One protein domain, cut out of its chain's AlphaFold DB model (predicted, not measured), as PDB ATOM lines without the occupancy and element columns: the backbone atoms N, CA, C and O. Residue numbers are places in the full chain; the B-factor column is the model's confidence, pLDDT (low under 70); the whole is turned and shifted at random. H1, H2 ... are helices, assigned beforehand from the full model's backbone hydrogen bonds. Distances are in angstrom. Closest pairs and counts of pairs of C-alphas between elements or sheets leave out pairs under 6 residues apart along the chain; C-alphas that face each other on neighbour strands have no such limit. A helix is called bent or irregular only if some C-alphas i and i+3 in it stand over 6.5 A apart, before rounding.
ATOM      1  N   LEU A  40      30.531   9.169 -29.973       93.38
ATOM      2  CA  LEU A  40      31.150   8.049 -30.688       93.38
ATOM      3  C   LEU A  40      32.635   7.901 -30.329       93.38
ATOM      4  O   LEU A  40      33.104   6.788 -30.081       93.38
ATOM      5  N   PHE A  41      33.366   9.016 -30.226       91.88
ATOM      6  CA  PHE A  41      34.766   9.009 -29.809       91.88
ATOM      7  C   PHE A  41      34.939   8.495 -28.373       91.88
ATOM      8  O   PHE A  41      35.825   7.679 -28.128       91.88
ATOM      9  N   LEU A  42      34.096   8.912 -27.421       94.56
ATOM     10  CA  LEU A  42      34.166   8.438 -26.034       94.56
ATOM     11  C   LEU A  42      33.801   6.953 -25.906       94.56
ATOM     12  O   LEU A  42      34.463   6.234 -25.155       94.56
ATOM     13  N   ALA A  43      32.816   6.470 -26.668       95.94
ATOM     14  CA  ALA A  43      32.462   5.050 -26.721       95.94
ATOM     15  C   ALA A  43      33.604   4.189 -27.298       95.94
ATOM     16  O   ALA A  43      33.940   3.138 -26.738       95.94
ATOM     17  N   TRP A  44      34.264   4.660 -28.363       95.69
ATOM     18  CA  TRP A  44      35.488   4.046 -28.888       95.69
ATOM     19  C   TRP A  44      36.626   4.078 -27.857       95.69
ATOM     20  O   TRP A  44      37.248   3.050 -27.596       95.69
ATOM     21  N   PHE A  45      36.865   5.222 -27.214       95.75
ATOM     22  CA  PHE A  45      37.966   5.417 -26.270       95.75
ATOM     23  C   PHE A  45      37.827   4.533 -25.021       95.75
ATOM     24  O   PHE A  45      38.786   3.861 -24.633       95.75
ATOM     25  N   TYR A  46      36.618   4.439 -24.453       96.69
ATOM     26  CA  TYR A  46      36.267   3.463 -23.416       96.69
ATOM     27  C   TYR A  46      36.589   2.032 -23.862       96.69
ATOM     28  O   TYR A  46      37.253   1.273 -23.150       96.69
ATOM     29  N   SER A  47      36.144   1.672 -25.069       95.00
ATOM     30  CA  SER A  47      36.302   0.328 -25.622       95.00
ATOM     31  C   SER A  47      37.768  -0.028 -25.859       95.00
ATOM     32  O   SER A  47      38.169  -1.153 -25.565       95.00
ATOM     33  N   VAL A  48      38.588   0.904 -26.346       95.56
ATOM     34  CA  VAL A  48      40.036   0.716 -26.524       95.56
ATOM     35  C   VAL A  48      40.734   0.564 -25.179       95.56
ATOM     36  O   VAL A  48      41.459  -0.408 -24.998       95.56
ATOM     37  N   VAL A  49      40.480   1.442 -24.203       96.38
ATOM     38  CA  VAL A  49      41.095   1.326 -22.866       96.38
ATOM     39  C   VAL A  49      40.716  -0.001 -22.198       96.38
ATOM     40  O   VAL A  49      41.569  -0.640 -21.583       96.38
ATOM     41  N   ARG A  50      39.475  -0.476 -22.375       95.69
ATOM     42  CA  ARG A  50      39.040  -1.808 -21.920       95.69
ATOM     43  C   ARG A  50      39.808  -2.938 -22.611       95.69
ATOM     44  O   ARG A  50      40.249  -3.853 -21.927       95.69
ATOM     45  N   GLN A  51      39.980  -2.875 -23.931       94.44
ATOM     46  CA  GLN A  51      40.726  -3.884 -24.694       94.44
ATOM     47  C   GLN A  51      42.213  -3.902 -24.317       94.44
ATOM     48  O   GLN A  51      42.746  -4.961 -24.009       94.44
ATOM     49  N   THR A  52      42.879  -2.745 -24.288       93.69
ATOM     50  CA  THR A  52      44.315  -2.649 -23.995       93.69
ATOM     51  C   THR A  52      44.634  -3.081 -22.560       93.69
ATOM     52  O   THR A  52      45.548  -3.880 -22.376       93.69
ATOM     53  N   ASN A  53      43.837  -2.671 -21.563       93.44
ATOM     54  CA  ASN A  53      43.979  -3.183 -20.191       93.44
ATOM     55  C   ASN A  53      43.662  -4.693 -20.100       93.44
ATOM     56  O   ASN A  53      44.305  -5.401 -19.332       93.44
ATOM     57  N   GLY A  54      42.700  -5.198 -20.886       90.88
ATOM     58  CA  GLY A  54      42.360  -6.626 -20.957       90.88
ATOM     59  C   GLY A  54      43.453  -7.506 -21.578       90.88
ATOM     60  O   GLY A  54      43.528  -8.688 -21.266       90.88
ATOM     61  N   LEU A  55      44.341  -6.921 -22.388       90.19
ATOM     62  CA  LEU A  55      45.582  -7.538 -22.878       90.19
ATOM     63  C   LEU A  55      46.750  -7.410 -21.868       90.19
ATOM     64  O   LEU A  55      47.906  -7.597 -22.231       90.19
ATOM     65  N   GLY A  56      46.474  -7.030 -20.614       90.56
ATOM     66  CA  GLY A  56      47.467  -6.850 -19.545       90.56
ATOM     67  C   GLY A  56      48.209  -5.505 -19.554       90.56
ATOM     68  O   GLY A  56      48.850  -5.147 -18.565       90.56
ATOM     69  N   PHE A  57      48.106  -4.710 -20.624       91.88
ATOM     70  CA  PHE A  57      48.826  -3.442 -20.745       91.88
ATOM     71  C   PHE A  57      48.193  -2.330 -19.898       91.88
ATOM     72  O   PHE A  57      47.174  -1.747 -20.271       91.88
ATOM     73  N   HIS A  58      48.844  -1.950 -18.799       88.69
ATOM     74  CA  HIS A  58      48.396  -0.840 -17.957       88.69
ATOM     75  C   HIS A  58      48.584   0.532 -18.633       88.69
ATOM     76  O   HIS A  58      49.640   1.160 -18.543       88.69
ATOM     77  N   VAL A  59      47.521   1.075 -19.241       91.19
ATOM     78  CA  VAL A  59      47.532   2.450 -19.799       91.19
ATOM     79  C   VAL A  59      47.325   3.536 -18.728       91.19
ATOM     80  O   VAL A  59      47.277   4.733 -19.026       91.19
ATOM     81  N   GLY A  60      47.256   3.137 -17.455       88.81
ATOM     82  CA  GLY A  60      47.193   4.026 -16.293       88.81
ATOM     83  C   GLY A  60      45.893   4.830 -16.187       88.81
ATOM     84  O   GLY A  60      45.920   5.972 -15.735       88.81
ATOM     85  N   ALA A  61      44.788   4.237 -16.642       92.44
ATOM     86  CA  ALA A  61      43.408   4.614 -16.349       92.44
ATOM     87  C   ALA A  61      42.515   3.372 -16.523       92.44
ATOM     88  O   ALA A  61      42.764   2.559 -17.418       92.44
ATOM     89  N   SER A  62      41.467   3.225 -15.706       94.56
ATOM     90  CA  SER A  62      40.392   2.267 -16.005       94.56
ATOM     91  C   SER A  62      39.486   2.822 -17.119       94.56
ATOM     92  O   SER A  62      39.492   4.036 -17.345       94.56
ATOM     93  N   PRO A  63      38.690   1.990 -17.819       94.19
ATOM     94  CA  PRO A  63      37.852   2.449 -18.935       94.19
ATOM     95  C   PRO A  63      36.900   3.591 -18.546       94.19
ATOM     96  O   PRO A  63      36.822   4.603 -19.240       94.19
ATOM     97  N   THR A  64      36.247   3.474 -17.387       94.69
ATOM     98  CA  THR A  64      35.339   4.496 -16.849       94.69
ATOM     99  C   THR A  64      36.075   5.788 -16.494       94.69
ATOM    100  O   THR A  64      35.614   6.869 -16.851       94.69
ATOM    101  N   TRP A  65      37.253   5.706 -15.860       94.88
ATOM    102  CA  TRP A  65      38.053   6.894 -15.533       94.88
ATOM    103  C   TRP A  65      38.657   7.569 -16.767       94.88
ATOM    104  O   TRP A  65      38.764   8.792 -16.792       94.88
ATOM    105  N   ALA A  66      38.995   6.810 -17.813       93.81
ATOM    106  CA  ALA A  66      39.443   7.372 -19.085       93.81
ATOM    107  C   ALA A  66      38.373   8.284 -19.708       93.81
ATOM    108  O   ALA A  66      38.701   9.380 -20.156       93.81
ATOM    109  N   VAL A  67      37.096   7.882 -19.663       95.12
ATOM    110  CA  VAL A  67      35.962   8.745 -20.037       95.12
ATOM    111  C   VAL A  67      35.768   9.878 -19.019       95.12
ATOM    112  O   VAL A  67      35.626  11.031 -19.418       95.12
ATOM    113  N   GLY A  68      35.838   9.591 -17.716       94.12
ATOM    114  CA  GLY A  68      35.670  10.575 -16.637       94.12
ATOM    115  C   GLY A  68      36.599  11.792 -16.741       94.12
ATOM    116  O   GLY A  68      36.165  12.921 -16.513       94.12
ATOM    117  N   TRP A  69      37.848  11.605 -17.185       94.75
ATOM    118  CA  TRP A  69      38.792  12.711 -17.397       94.75
ATOM    119  C   TRP A  69      38.332  13.759 -18.419       94.75
ATOM    120  O   TRP A  69      38.817  14.888 -18.374       94.75
ATOM    121  N   TRP A  70      37.385  13.441 -19.305       91.75
ATOM    122  CA  TRP A  70      36.823  14.415 -20.244       91.75
ATOM    123  C   TRP A  70      35.873  15.423 -19.585       91.75
ATOM    124  O   TRP A  70      35.673  16.503 -20.141       91.75
ATOM    125  N   PHE A  71      35.342  15.120 -18.400       91.44
ATOM    126  CA  PHE A  71      34.440  16.005 -17.655       91.44
ATOM    127  C   PHE A  71      35.173  16.888 -16.633       91.44
ATOM    128  O   PHE A  71      34.648  17.917 -16.222       91.44
ATOM    129  N   VAL A  72      36.408  16.532 -16.258       92.88
ATOM    130  CA  VAL A  72      37.248  17.305 -15.329       92.88
ATOM    131  C   VAL A  72      37.994  18.408 -16.103       92.88
ATOM    132  O   VAL A  72      38.881  18.070 -16.892       92.88
ATOM    133  N   PRO A  73      37.715  19.715 -15.894       82.75
ATOM    134  CA  PRO A  73      38.157  20.775 -16.808       82.75
ATOM    135  C   PRO A  73      39.666  20.820 -17.070       82.75
ATOM    136  O   PRO A  73      40.079  20.807 -18.224       82.75
ATOM    137  N   LEU A  74      40.497  20.808 -16.021       89.12
ATOM    138  CA  LEU A  74      41.959  20.871 -16.161       89.12
ATOM    139  C   LEU A  74      42.565  19.559 -16.685       89.12
ATOM    140  O   LEU A  74      43.542  19.574 -17.432       89.12
ATOM    141  N   ALA A  75      41.986  18.413 -16.317       90.00
ATOM    142  CA  ALA A  75      42.506  17.105 -16.710       90.00
ATOM    143  C   ALA A  75      42.155  16.741 -18.162       90.00
ATOM    144  O   ALA A  75      42.943  16.043 -18.807       90.00
ATOM    145  N   ASN A  76      41.035  17.256 -18.688       89.19
ATOM    146  CA  ASN A  76      40.610  17.098 -20.081       89.19
ATOM    147  C   ASN A  76      41.736  17.474 -21.057       89.19
ATOM    148  O   ASN A  76      41.995  16.714 -21.980       89.19
ATOM    149  N   PHE A  77      42.470  18.563 -20.796       87.69
ATOM    150  CA  PHE A  77      43.571  19.050 -21.640       87.69
ATOM    151  C   PHE A  77      44.793  18.119 -21.731       87.69
ATOM    152  O   PHE A  77      45.640  18.331 -22.598       87.69
ATOM    153  N   VAL A  78      44.936  17.124 -20.843       91.75
ATOM    154  CA  VAL A  78      46.206  16.391 -20.661       91.75
ATOM    155  C   VAL A  78      46.030  14.874 -20.558       91.75
ATOM    156  O   VAL A  78      46.784  14.124 -21.185       91.75
ATOM    157  N   GLN A  79      45.069  14.384 -19.770       93.31
ATOM    158  CA  GLN A  79      44.943  12.947 -19.496       93.31
ATOM    159  C   GLN A  79      44.532  12.115 -20.723       93.31
ATOM    160  O   GLN A  79      45.151  11.066 -20.922       93.31
ATOM    161  N   PRO A  80      43.590  12.537 -21.594       92.50
ATOM    162  CA  PRO A  80      43.240  11.757 -22.780       92.50
ATOM    163  C   PRO A  80      44.428  11.571 -23.730       92.50
ATOM    164  O   PRO A  80      44.703  10.448 -24.152       92.50
ATOM    165  N   LEU A  81      45.207  12.634 -23.975       93.56
ATOM    166  CA  LEU A  81      46.442  12.556 -24.757       93.56
ATOM    167  C   LEU A  81      47.459  11.596 -24.117       93.56
ATOM    168  O   LEU A  81      48.007  10.743 -24.812       93.56
ATOM    169  N   ARG A  82      47.684  11.678 -22.796       94.50
ATOM    170  CA  ARG A  82      48.594  10.762 -22.077       94.50
ATOM    171  C   ARG A  82      48.161   9.298 -22.184       94.50
ATOM    172  O   ARG A  82      49.017   8.430 -22.349       94.50
ATOM    173  N   ILE A  83      46.861   9.016 -22.105       95.62
ATOM    174  CA  ILE A  83      46.308   7.661 -22.243       95.62
ATOM    175  C   ILE A  83      46.507   7.155 -23.680       95.62
ATOM    176  O   ILE A  83      47.036   6.060 -23.859       95.62
ATOM    177  N   ILE A  84      46.209   7.961 -24.705       94.75
ATOM    178  CA  ILE A  84      46.444   7.602 -26.119       94.75
ATOM    179  C   ILE A  84      47.935   7.364 -26.391       94.75
ATOM    180  O   ILE A  84      48.298   6.347 -26.974       94.75
ATOM    181  N   GLN A  85      48.824   8.218 -25.880       94.00
ATOM    182  CA  GLN A  85      50.276   8.020 -25.965       94.00
ATOM    183  C   GLN A  85      50.761   6.747 -25.250       94.00
ATOM    184  O   GLN A  85      51.822   6.226 -25.597       94.00
ATOM    185  N   ARG A  86      50.053   6.254 -24.227       95.19
ATOM    186  CA  ARG A  86      50.352   4.965 -23.578       95.19
ATOM    187  C   ARG A  86      49.811   3.789 -24.393       95.19
ATOM    188  O   ARG A  86      50.560   2.842 -24.593       95.19
ATOM    189  N   ILE A  87      48.597   3.882 -24.944       95.12
ATOM    190  CA  ILE A  87      48.026   2.889 -25.878       95.12
ATOM    191  C   ILE A  87      48.944   2.710 -27.100       95.12
ATOM    192  O   ILE A  87      49.338   1.593 -27.421       95.12
ATOM    193  N   VAL A  88      49.355   3.807 -27.747       94.25
ATOM    194  CA  VAL A  88      50.236   3.792 -28.932       94.25
ATOM    195  C   VAL A  88      51.607   3.170 -28.634       94.25
ATOM    196  O   VAL A  88      52.188   2.530 -29.511       94.25
ATOM    197  N   ARG A  89      52.119   3.307 -27.402       93.38
ATOM    198  CA  ARG A  89      53.342   2.619 -26.957       93.38
ATOM    199  C   ARG A  89      53.099   1.135 -26.678       93.38
ATOM    200  O   ARG A  89      53.816   0.314 -27.230       93.38
ATOM    201  N   ALA A  90      52.069   0.793 -25.902       92.69
ATOM    202  CA  ALA A  90      51.720  -0.590 -25.567       92.69
ATOM    203  C   ALA A  90      51.472  -1.462 -26.813       92.69
ATOM    204  O   ALA A  90      51.959  -2.583 -26.899       92.69
ATOM    205  N   LEU A  91      50.784  -0.918 -27.821       91.69
ATOM    206  CA  LEU A  91      50.495  -1.600 -29.090       91.69
ATOM    207  C   LEU A  91      51.648  -1.522 -30.115       91.69
ATOM    208  O   LEU A  91      51.442  -1.805 -31.301       91.69
ATOM    209  N   ASN A  92      52.844  -1.079 -29.697       91.44
ATOM    210  CA  ASN A  92      54.019  -0.853 -30.549       91.44
ATOM    211  C   ASN A  92      53.661  -0.136 -31.869       91.44
ATOM    212  O   ASN A  92      54.033  -0.559 -32.966       91.44
ATOM    213  N   ALA A  93      52.855   0.924 -31.768       90.75
ATOM    214  CA  ALA A  93      52.260   1.640 -32.896       90.75
ATOM    215  C   ALA A  93      52.957   2.977 -33.213       90.75
ATOM    216  O   ALA A  93      52.616   3.615 -34.206       90.75
ATOM    217  N   GLY A  94      53.948   3.397 -32.414       87.50
ATOM    218  CA  GLY A  94      54.609   4.707 -32.533       87.50
ATOM    219  C   GLY A  94      55.236   5.015 -33.901       87.50
ATOM    220  O   GLY A  94      55.247   6.168 -34.315       87.50
ATOM    221  N   ALA A  95      55.677   3.998 -34.652       87.31
ATOM    222  CA  ALA A  95      56.168   4.172 -36.025       87.31
ATOM    223  C   ALA A  95      55.056   4.537 -37.036       87.31
ATOM    224  O   ALA A  95      55.327   5.152 -38.062       87.31
ATOM    225  N   ARG A  96      53.798   4.170 -36.749       87.12
ATOM    226  CA  ARG A  96      52.606   4.497 -37.558       87.12
ATOM    227  C   ARG A  96      51.833   5.712 -37.021       87.12
ATOM    228  O   ARG A  96      51.048   6.301 -37.757       87.12
ATOM    229  N   VAL A  97      52.047   6.073 -35.755       89.00
ATOM    230  CA  VAL A  97      51.471   7.244 -35.075       89.00
ATOM    231  C   VAL A  97      52.605   8.001 -34.364       89.00
ATOM    232  O   VAL A  97      52.835   7.789 -33.169       89.00
ATOM    233  N   PRO A  98      53.355   8.860 -35.081       88.00
ATOM    234  CA  PRO A  98      54.497   9.565 -34.508       88.00
ATOM    235  C   PRO A  98      54.058  10.641 -33.495       88.00
ATOM    236  O   PRO A  98      52.959  11.195 -33.621       88.00
ATOM    237  N   PRO A  99      54.910  11.013 -32.516       86.88
ATOM    238  CA  PRO A  99      54.571  12.003 -31.486       86.88
ATOM    239  C   PRO A  99      54.078  13.346 -32.036       86.88
ATOM    240  O   PRO A  99      53.122  13.910 -31.505       86.88
ATOM    241  N   LEU A 100      54.668  13.819 -33.141       86.94
ATOM    242  CA  LEU A 100      54.267  15.057 -33.813       86.94
ATOM    243  C   LEU A 100      52.818  15.002 -34.332       86.94
ATOM    244  O   LEU A 100      52.084  15.974 -34.178       86.94
ATOM    245  N   GLN A 101      52.371  13.861 -34.872       87.38
ATOM    246  CA  GLN A 101      50.988  13.694 -35.333       87.38
ATOM    247  C   GLN A 101      49.998  13.791 -34.166       87.38
ATOM    248  O   GLN A 101      48.969  14.451 -34.291       87.38
ATOM    249  N   MET A 102      50.320  13.174 -33.022       88.25
ATOM    250  CA  MET A 102      49.499  13.279 -31.809       88.25
ATOM    251  C   MET A 102      49.481  14.709 -31.251       88.25
ATOM    252  O   MET A 102      48.428  15.167 -30.817       88.25
ATOM    253  N   GLY A 103      50.607  15.427 -31.304       87.38
ATOM    254  CA  GLY A 103      50.693  16.834 -30.899       87.38
ATOM    255  C   GLY A 103      49.848  17.763 -31.776       87.38
ATOM    256  O   GLY A 103      49.026  18.510 -31.252       87.38
ATOM    257  N   ILE A 104      49.989  17.682 -33.105       86.06
ATOM    258  CA  ILE A 104      49.214  18.502 -34.056       86.06
ATOM    259  C   ILE A 104      47.715  18.204 -33.937       86.06
ATOM    260  O   ILE A 104      46.908  19.134 -33.880       86.06
ATOM    261  N   TRP A 105      47.336  16.924 -33.848       90.81
ATOM    262  CA  TRP A 105      45.949  16.512 -33.623       90.81
ATOM    263  C   TRP A 105      45.372  17.126 -32.344       90.81
ATOM    264  O   TRP A 105      44.293  17.714 -32.370       90.81
ATOM    265  N   TRP A 106      46.102  17.029 -31.233       92.19
ATOM    266  CA  TRP A 106      45.617  17.508 -29.945       92.19
ATOM    267  C   TRP A 106      45.496  19.034 -29.901       92.19
ATOM    268  O   TRP A 106      44.467  19.558 -29.479       92.19
ATOM    269  N   SER A 107      46.492  19.758 -30.418       87.31
ATOM    270  CA  SER A 107      46.453  21.222 -30.494       87.31
ATOM    271  C   SER A 107      45.335  21.737 -31.409       87.31
ATOM    272  O   SER A 107      44.656  22.695 -31.047       87.31
ATOM    273  N   THR A 108      45.084  21.093 -32.556       81.81
ATOM    274  CA  THR A 108      43.973  21.477 -33.454       81.81
ATOM    275  C   THR A 108      42.600  21.112 -32.878       81.81
ATOM    276  O   THR A 108      41.655  21.892 -33.014       81.81
ATOM    277  N   PHE A 109      42.481  19.999 -32.147       85.88
ATOM    278  CA  PHE A 109      41.273  19.661 -31.387       85.88
ATOM    279  C   PHE A 109      40.972  20.686 -30.279       85.88
ATOM    280  O   PHE A 109      39.840  21.155 -30.156       85.88
ATOM    281  N   LEU A 110      41.976  21.082 -29.491       86.88
ATOM    282  CA  LEU A 110      41.795  22.091 -28.444       86.88
ATOM    283  C   LEU A 110      41.441  23.467 -29.028       86.88
ATOM    284  O   LEU A 110      40.522  24.113 -28.524       86.88
ATOM    285  N   LEU A 111      42.113  23.888 -30.105       81.06
ATOM    286  CA  LEU A 111      41.870  25.171 -30.772       81.06
ATOM    287  C   LEU A 111      40.474  25.252 -31.410       81.06
ATOM    288  O   LEU A 111      39.765  26.234 -31.212       81.06
ATOM    289  N   SER A 112      40.033  24.216 -32.129       74.75
ATOM    290  CA  SER A 112      38.673  24.179 -32.696       74.75
ATOM    291  C   SER A 112      37.594  24.183 -31.605       74.75
ATOM    292  O   SER A 112      36.554  24.833 -31.756       74.75
ATOM    293  N   ARG A 113      37.848  23.530 -30.460       80.56
ATOM    294  CA  ARG A 113      36.939  23.551 -29.305       80.56
ATOM    295  C   ARG A 113      36.845  24.932 -28.650       80.56
ATOM    296  O   ARG A 113      35.732  25.349 -28.335       80.56
ATOM    297  N   THR A 114      37.959  25.644 -28.451       78.69
ATOM    298  CA  THR A 114      37.930  27.002 -27.876       78.69
ATOM    299  C   THR A 114      37.310  28.011 -28.837       78.69
ATOM    300  O   THR A 114      36.443  28.769 -28.409       78.69
ATOM    301  N   LEU A 115      37.662  27.970 -30.128       73.31
ATOM    302  CA  LEU A 115      37.075  28.837 -31.157       73.31
ATOM    303  C   LEU A 115      35.550  28.685 -31.229       73.31
ATOM    304  O   LEU A 115      34.840  29.676 -31.065       73.31
ATOM    305  N   ARG A 116      35.015  27.464 -31.392       71.06
ATOM    306  CA  ARG A 116      33.553  27.300 -31.501       71.06
ATOM    307  C   ARG A 116      32.819  27.605 -30.185       71.06
ATOM    308  O   ARG A 116      31.724  28.145 -30.246       71.06
ATOM    309  N   SER A 117      33.442  27.417 -29.012       75.31
ATOM    310  CA  SER A 117      32.876  27.884 -27.727       75.31
ATOM    311  C   SER A 117      32.886  29.415 -27.557       75.31
ATOM    312  O   SER A 117      32.231  29.908 -26.635       75.31
ATOM    313  N   ILE A 118      33.630  30.168 -28.373       71.62
ATOM    314  CA  ILE A 118      33.524  31.632 -28.445       71.62
ATOM    315  C   ILE A 118      32.355  31.996 -29.369       71.62
ATOM    316  O   ILE A 118      31.493  32.777 -28.973       71.62
ATOM    317  N   THR A 119      32.266  31.371 -30.548       66.81
ATOM    318  CA  THR A 119      31.173  31.589 -31.515       66.81
ATOM    319  C   THR A 119      29.794  31.229 -30.949       66.81
ATOM    320  O   THR A 119      28.876  32.031 -31.057       66.81
ATOM    321  N   GLU A 120      29.642  30.082 -30.275       66.94
ATOM    322  CA  GLU A 120      28.373  29.638 -29.655       66.94
ATOM    323  C   GLU A 120      27.865  30.563 -28.531       66.94
ATOM    324  O   GLU A 120      26.726  30.418 -28.091       66.94
ATOM    325  N   ARG A 121      28.694  31.494 -28.038       67.12
ATOM    326  CA  ARG A 121      28.322  32.475 -27.000       67.12
ATOM    327  C   ARG A 121      28.000  33.860 -27.564       67.12
ATOM    328  O   ARG A 121      27.608  34.738 -26.798       67.12
ATOM    329  N   MET A 122      28.165  34.068 -28.868       61.94
ATOM    330  CA  MET A 122      27.719  35.288 -29.534       61.94
ATOM    331  C   MET A 122      26.200  35.207 -29.762       61.94
ATOM    332  O   MET A 122      25.717  34.163 -30.208       61.94
ATOM    333  N   PRO A 123      25.421  36.261 -29.460       55.22
ATOM    334  CA  PRO A 123      23.990  36.274 -29.743       55.22
ATOM    335  C   PRO A 123      23.691  36.009 -31.223       55.22
ATOM    336  O   PRO A 123      24.389  36.505 -32.103       55.22
ATOM    337  N   LEU A 124      22.592  35.311 -31.519       50.72
ATOM    338  CA  LEU A 124      22.157  35.054 -32.903       50.72
ATOM    339  C   LEU A 124      21.882  36.349 -33.700       50.72
ATOM    340  O   LEU A 124      21.974  36.350 -34.923       50.72
ATOM    341  N   GLY A 125      21.624  37.471 -33.017       45.81
ATOM    342  CA  GLY A 125      21.530  38.801 -33.629       45.81
ATOM    343  C   GLY A 125      22.865  39.398 -34.100       45.81
ATOM    344  O   GLY A 125      22.855  40.388 -34.818       45.81
ATOM    345  N   THR A 126      24.018  38.814 -33.759       46.12
ATOM    346  CA  THR A 126      25.343  39.300 -34.195       46.12
ATOM    347  C   THR A 126      25.600  39.058 -35.694       46.12
ATOM    348  O   THR A 126      26.593  39.547 -36.225       46.12
ATOM    349  N   PHE A 127      24.695  38.403 -36.434       47.09
ATOM    350  CA  PHE A 127      24.825  38.298 -37.891       47.09
ATOM    351  C   PHE A 127      24.771  39.658 -38.615       47.09
ATOM    352  O   PHE A 127      25.531  39.859 -39.559       47.09
ATOM    353  N   SER A 128      23.999  40.636 -38.128       44.22
ATOM    354  CA  SER A 128      24.035  42.018 -38.651       44.22
ATOM    355  C   SER A 128      25.276  42.813 -38.213       44.22
ATOM    356  O   SER A 128      25.482  43.938 -38.657       44.22
ATOM    357  N   PHE A 129      26.155  42.233 -37.389       43.59
ATOM    358  CA  PHE A 129      27.457  42.819 -37.057       43.59
ATOM    359  C   PHE A 129      28.498  42.558 -38.164       43.59
ATOM    360  O   PHE A 129      29.449  43.331 -38.297       43.59
ATOM    361  N   PHE A 130      28.322  41.515 -38.995       44.94
ATOM    362  CA  PHE A 130      29.296  41.133 -40.032       44.94
ATOM    363  C   PHE A 130      29.524  42.200 -41.112       44.94
ATOM    364  O   PHE A 130      30.627  42.248 -41.650       44.94
ATOM    365  N   GLU A 131      28.572  43.105 -41.363       47.16
ATOM    366  CA  GLU A 131      28.767  44.237 -42.289       47.16
ATOM    367  C   GLU A 131      29.823  45.251 -41.807       47.16
ATOM    368  O   GLU A 131      30.379  45.997 -42.612       47.16
ATOM    369  N   THR A 132      30.141  45.265 -40.506       47.44
ATOM    370  CA  THR A 132      31.120  46.192 -39.902       47.44
ATOM    371  C   THR A 132      32.405  45.509 -39.426       47.44
ATOM    372  O   THR A 132      33.334  46.175 -38.963       47.44
ATOM    373  N   LEU A 133      32.495  44.179 -39.534       51.41
ATOM    374  CA  LEU A 133      33.625  43.424 -39.000       51.41
ATOM    375  C   LEU A 133      34.856  43.484 -39.930       51.41
ATOM    376  O   LEU A 133      34.752  43.145 -41.110       51.41
ATOM    377  N   PRO A 134      36.058  43.846 -39.430       53.84
ATOM    378  CA  PRO A 134      37.250  43.901 -40.272       53.84
ATOM    379  C   PRO A 134      37.698  42.504 -40.729       53.84
ATOM    380  O   PRO A 134      37.507  41.519 -40.016       53.84
ATOM    381  N   ARG A 135      38.385  42.438 -41.883       56.34
ATOM    382  CA  ARG A 135      38.800  41.217 -42.627       56.34
ATOM    383  C   ARG A 135      39.280  40.005 -41.803       56.34
ATOM    384  O   ARG A 135      39.166  38.880 -42.283       56.34
ATOM    385  N   TRP A 136      39.839  40.195 -40.607       51.12
ATOM    386  CA  TRP A 136      40.303  39.105 -39.738       51.12
ATOM    387  C   TRP A 136      39.183  38.143 -39.305       51.12
ATOM    388  O   TRP A 136      39.459  36.969 -39.065       51.12
ATOM    389  N   THR A 137      37.922  38.579 -39.263       57.94
ATOM    390  CA  THR A 137      36.791  37.702 -38.910       57.94
ATOM    391  C   THR A 137      36.508  36.650 -39.975       57.94
ATOM    392  O   THR A 137      36.269  35.493 -39.632       57.94
ATOM    393  N   THR A 138      36.630  36.996 -41.259       59.44
ATOM    394  CA  THR A 138      36.530  36.042 -42.375       59.44
ATOM    395  C   THR A 138      37.632  34.983 -42.290       59.44
ATOM    396  O   THR A 138      37.372  33.798 -42.493       59.44
ATOM    397  N   PHE A 139      38.852  35.380 -41.905       59.75
ATOM    398  CA  PHE A 139      39.943  34.435 -41.663       59.75
ATOM    399  C   PHE A 139      39.664  33.506 -40.471       59.75
ATOM    400  O   PHE A 139      39.915  32.309 -40.587       59.75
ATOM    401  N   LEU A 140      39.094  33.994 -39.361       60.16
ATOM    402  CA  LEU A 140      38.694  33.132 -38.235       60.16
ATOM    403  C   LEU A 140      37.565  32.157 -38.607       60.16
ATOM    404  O   LEU A 140      37.628  30.980 -38.241       60.16
ATOM    405  N   ALA A 141      36.568  32.626 -39.363       60.44
ATOM    406  CA  ALA A 141      35.448  31.812 -39.832       60.44
ATOM    407  C   ALA A 141      35.903  30.648 -40.731       60.44
ATOM    408  O   ALA A 141      35.322  29.569 -40.662       60.44
ATOM    409  N   LEU A 142      36.972  30.835 -41.516       63.72
ATOM    410  CA  LEU A 142      37.583  29.786 -42.343       63.72
ATOM    411  C   LEU A 142      38.619  28.936 -41.582       63.72
ATOM    412  O   LEU A 142      38.724  27.733 -41.820       63.72
ATOM    413  N   ALA A 143      39.357  29.513 -40.629       64.62
ATOM    414  CA  ALA A 143      40.354  28.786 -39.840       64.62
ATOM    415  C   ALA A 143      39.726  27.691 -38.958       64.62
ATOM    416  O   ALA A 143      40.298  26.608 -38.821       64.62
ATOM    417  N   SER A 144      38.537  27.947 -38.400       66.69
ATOM    418  CA  SER A 144      37.794  26.982 -37.579       66.69
ATOM    419  C   SER A 144      37.514  25.649 -38.312       66.69
ATOM    420  O   SER A 144      38.072  24.632 -37.882       66.69
ATOM    421  N   PRO A 145      36.771  25.601 -39.443       66.75
ATOM    422  CA  PRO A 145      36.496  24.353 -40.159       66.75
ATOM    423  C   PRO A 145      37.760  23.691 -40.721       66.75
ATOM    424  O   PRO A 145      37.879  22.471 -40.641       66.75
ATOM    425  N   ILE A 146      38.748  24.457 -41.208       75.00
ATOM    426  CA  ILE A 146      40.027  23.888 -41.674       75.00
ATOM    427  C   ILE A 146      40.743  23.163 -40.521       75.00
ATOM    428  O   ILE A 146      41.186  22.022 -40.685       75.00
ATOM    429  N   SER A 147      40.803  23.771 -39.330       73.94
ATOM    430  CA  SER A 147      41.402  23.138 -38.146       73.94
ATOM    431  C   SER A 147      40.636  21.888 -37.694       73.94
ATOM    432  O   SER A 147      41.258  20.894 -37.318       73.94
ATOM    433  N   ALA A 148      39.302  21.898 -37.802       71.31
ATOM    434  CA  ALA A 148      38.446  20.766 -37.463       71.31
ATOM    435  C   ALA A 148      38.611  19.595 -38.450       71.31
ATOM    436  O   ALA A 148      38.696  18.448 -38.016       71.31
ATOM    437  N   ILE A 149      38.732  19.867 -39.754       81.19
ATOM    438  CA  ILE A 149      39.003  18.852 -40.788       81.19
ATOM    439  C   ILE A 149      40.373  18.203 -40.551       81.19
ATOM    440  O   ILE A 149      40.477  16.975 -40.545       81.19
ATOM    441  N   ILE A 150      41.417  18.997 -40.284       82.44
ATOM    442  CA  ILE A 150      42.755  18.478 -39.953       82.44
ATOM    443  C   ILE A 150      42.688  17.606 -38.690       82.44
ATOM    444  O   ILE A 150      43.177  16.472 -38.697       82.44
ATOM    445  N   ALA A 151      42.031  18.083 -37.627       80.88
ATOM    446  CA  ALA A 151      41.844  17.316 -36.400       80.88
ATOM    447  C   ALA A 151      41.092  15.996 -36.656       80.88
ATOM    448  O   ALA A 151      41.524  14.949 -36.177       80.88
ATOM    449  N   ALA A 152      40.016  16.008 -37.449       82.62
ATOM    450  CA  ALA A 152      39.228  14.823 -37.780       82.62
ATOM    451  C   ALA A 152      40.033  13.784 -38.580       82.62
ATOM    452  O   ALA A 152      40.028  12.604 -38.227       82.62
ATOM    453  N   VAL A 153      40.788  14.208 -39.602       87.88
ATOM    454  CA  VAL A 153      41.642  13.317 -40.410       87.88
ATOM    455  C   VAL A 153      42.744  12.684 -39.556       87.88
ATOM    456  O   VAL A 153      42.963  11.471 -39.627       87.88
ATOM    457  N   LEU A 154      43.424  13.464 -38.709       85.56
ATOM    458  CA  LEU A 154      44.458  12.919 -37.825       85.56
ATOM    459  C   LEU A 154      43.866  12.003 -36.745       85.56
ATOM    460  O   LEU A 154      44.447  10.949 -36.474       85.56
ATOM    461  N   CYS A 155      42.695  12.345 -36.197       87.25
ATOM    462  CA  CYS A 155      41.942  11.496 -35.275       87.25
ATOM    463  C   CYS A 155      41.608  10.150 -35.920       87.25
ATOM    464  O   CYS A 155      41.910   9.104 -35.350       87.25
ATOM    465  N   HIS A 156      41.042  10.162 -37.130       90.00
ATOM    466  CA  HIS A 156      40.670   8.952 -37.858       90.00
ATOM    467  C   HIS A 156      41.886   8.055 -38.118       90.00
ATOM    468  O   HIS A 156      41.814   6.848 -37.898       90.00
ATOM    469  N   ARG A 157      43.040   8.628 -38.498       89.50
ATOM    470  CA  ARG A 157      44.291   7.863 -38.666       89.50
ATOM    471  C   ARG A 157      44.781   7.229 -37.357       89.50
ATOM    472  O   ARG A 157      45.225   6.085 -37.385       89.50
ATOM    473  N   ILE A 158      44.687   7.933 -36.225       88.19
ATOM    474  CA  ILE A 158      45.038   7.390 -34.899       88.19
ATOM    475  C   ILE A 158      44.085   6.245 -34.518       88.19
ATOM    476  O   ILE A 158      44.542   5.167 -34.140       88.19
ATOM    477  N   VAL A 159      42.774   6.461 -34.675       92.25
ATOM    478  CA  VAL A 159      41.710   5.478 -34.413       92.25
ATOM    479  C   VAL A 159      41.918   4.207 -35.237       92.25
ATOM    480  O   VAL A 159      41.966   3.121 -34.662       92.25
ATOM    481  N   ARG A 160      42.113   4.341 -36.558       93.12
ATOM    482  CA  ARG A 160      42.384   3.222 -37.474       93.12
ATOM    483  C   ARG A 160      43.591   2.410 -37.026       93.12
ATOM    484  O   ARG A 160      43.433   1.228 -36.762       93.12
ATOM    485  N   VAL A 161      44.759   3.034 -36.850       92.62
ATOM    486  CA  VAL A 161      45.991   2.299 -36.507       92.62
ATOM    487  C   VAL A 161      45.887   1.577 -35.159       92.62
ATOM    488  O   VAL A 161      46.423   0.477 -35.020       92.62
ATOM    489  N   ILE A 162      45.208   2.165 -34.168       93.25
ATOM    490  CA  ILE A 162      44.963   1.514 -32.873       93.25
ATOM    491  C   ILE A 162      44.021   0.315 -33.037       93.25
ATOM    492  O   ILE A 162      44.306  -0.749 -32.488       93.25
ATOM    493  N   GLN A 163      42.941   0.458 -33.810       93.69
ATOM    494  CA  GLN A 163      41.982  -0.620 -34.049       93.69
ATOM    495  C   GLN A 163      42.614  -1.766 -34.852       93.69
ATOM    496  O   GLN A 163      42.619  -2.901 -34.384       93.69
ATOM    497  N   ASP A 164      43.274  -1.449 -35.973       92.88
ATOM    498  CA  ASP A 164      44.020  -2.408 -36.794       92.88
ATOM    499  C   ASP A 164      45.050  -3.177 -35.933       92.88
ATOM    500  O   ASP A 164      45.255  -4.374 -36.119       92.88
ATOM    501  N   ARG A 165      45.707  -2.527 -34.957       92.00
ATOM    502  CA  ARG A 165      46.633  -3.198 -34.022       92.00
ATOM    503  C   ARG A 165      45.934  -4.122 -33.024       92.00
ATOM    504  O   ARG A 165      46.449  -5.211 -32.782       92.00
ATOM    505  N   LEU A 166      44.812  -3.702 -32.439       91.06
ATOM    506  CA  LEU A 166      44.055  -4.520 -31.486       91.06
ATOM    507  C   LEU A 166      43.478  -5.774 -32.145       91.06
ATOM    508  O   LEU A 166      43.534  -6.848 -31.550       91.06
ATOM    509  N   ASP A 167      42.979  -5.660 -33.375       91.50
ATOM    510  CA  ASP A 167      42.359  -6.786 -34.077       91.50
ATOM    511  C   ASP A 167      43.386  -7.822 -34.556       91.50
ATOM    512  O   ASP A 167      43.137  -9.017 -34.409       91.50
ATOM    513  N   ASN A 168      44.589  -7.402 -34.974       90.62
ATOM    514  CA  ASN A 168      45.700  -8.337 -35.218       90.62
ATOM    515  C   ASN A 168      46.071  -9.137 -33.947       90.62
ATOM    516  O   ASN A 168      46.160 -10.364 -33.983       90.62
ATOM    517  N   LEU A 169      46.214  -8.464 -32.796       87.44
ATOM    518  CA  LEU A 169      46.529  -9.133 -31.521       87.44
ATOM    519  C   LEU A 169      45.432 -10.122 -31.089       87.44
ATOM    520  O   LEU A 169      45.737 -11.167 -30.517       87.44
ATOM    521  N   ARG A 170      44.163  -9.827 -31.397       84.00
ATOM    522  CA  ARG A 170      43.032 -10.744 -31.179       84.00
ATOM    523  C   ARG A 170      43.103 -11.987 -32.068       84.00
ATOM    524  O   ARG A 170      42.761 -13.065 -31.594       84.00
ATOM    525  N   THR A 171      43.536 -11.857 -33.325       85.12
ATOM    526  CA  THR A 171      43.657 -13.000 -34.249       85.12
ATOM    527  C   THR A 171      44.860 -13.900 -33.971       85.12
ATOM    528  O   THR A 171      44.800 -15.086 -34.288       85.12
ATOM    529  N   ASP A 172      45.924 -13.378 -33.356       79.75
ATOM    530  CA  ASP A 172      47.125 -14.164 -33.040       79.75
ATOM    531  C   ASP A 172      47.065 -14.860 -31.669       79.75
ATOM    532  O   ASP A 172      47.603 -15.957 -31.525       79.75
ATOM    533  N   ALA A 173      46.340 -14.305 -30.691       69.38
ATOM    534  CA  ALA A 173      46.144 -14.913 -29.367       69.38
ATOM    535  C   ALA A 173      45.701 -16.403 -29.367       69.38
ATOM    536  O   ALA A 173      46.276 -17.181 -28.602       69.38
TER     537      ALA A 173
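This is residues 40 to 173 of the 180 residues of the protein "DUF4328 domain-containing protein" of Myxococcus sp. AM011 (UniProt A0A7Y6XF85). One very long helix, H7, runs along most of the length of the model, and H5 packs slantwise across it. A loose cluster of H1, H2 and H4, with the very short H3 linked to H4, lies beside the later part of H7, while residues 120 to 129 and 131 to 137, with most of H6, stick out at the other end. The printed part has 134 residues with seven named helices, H1 to H7 in chain order, and no named strand: the class is all helix. The whole is loose, with a radius of gyration of the C-alphas of 18.2 A, and its outline is a rod of 63 by 28 by 20 A.

H1, residues 40 to 54, begins at C-alpha 40 at (31.150, 8.049, -30.688) and is 20.9 A long. H2 holds residues 63 to 68 and H3 residues 73 to 76. H4, residues 79 to 90, is 16.3 A long, and H5, residues 99 to 119, is 30.5 A long, beginning at C-alpha 99 at (54.571, 12.003, -31.486). H6, residues 124 to 132, is irregular, but only just: C-alphas 124 and 127 are 6.52 A apart. H7, residues 136 to 173, is 55.3 A long and ends at C-alpha 173 at (46.144, -14.913, -29.367).

H1 and H2 form a helical hairpin and touch, with the closest C-alphas, those of Tyr 46 and Pro 63, 4.9 A apart; they run opposite ways at a steep tilt of 41 degrees. With residues 49 to 52 alone, H1 only just touches H4, with 3 pairs of C-alphas within 8 A; the closest are those of Thr 52 and Ile 87, 6.9 A. H2 only just touches H4, again with 3 pairs, the closest C-alphas being those of Ala 66 and Pro 80, 6.9 A. H3 and H4 meet only through their link. H4 and H5 are a helical hairpin that only just touches, with 3 pairs; the C-alphas of Leu 81 and Trp 106 are closest, 7.2 A. H5 touches residues 144 to 155 of H7, opposite ways at a steep tilt of 44 degrees; the closest C-alphas are those of Trp 105 and Ala 151, 5.0 A. H1 only just touches H7, with 3 pairs, the closest C-alphas being those of Gln 51 and Leu 166, 7.6 A. H6 touches no helix. In H1, H2, H4 and H5 every O i to N i+4 pair is within hydrogen-bond range; H7 has 33 of 34, H6 has 0 of 5 but 3 of 6 O i to N i+3 pairs, and H3 is too short for an O i to N i+4 pair.

The C-alphas farthest apart, those of Thr 132 and Ala 173, are 63.8 A apart. The printed part has no cut, and no link is long. The mean pLDDT of the printed part is 82.3, and it is under 70 at residues 119 to 145 and residue 173.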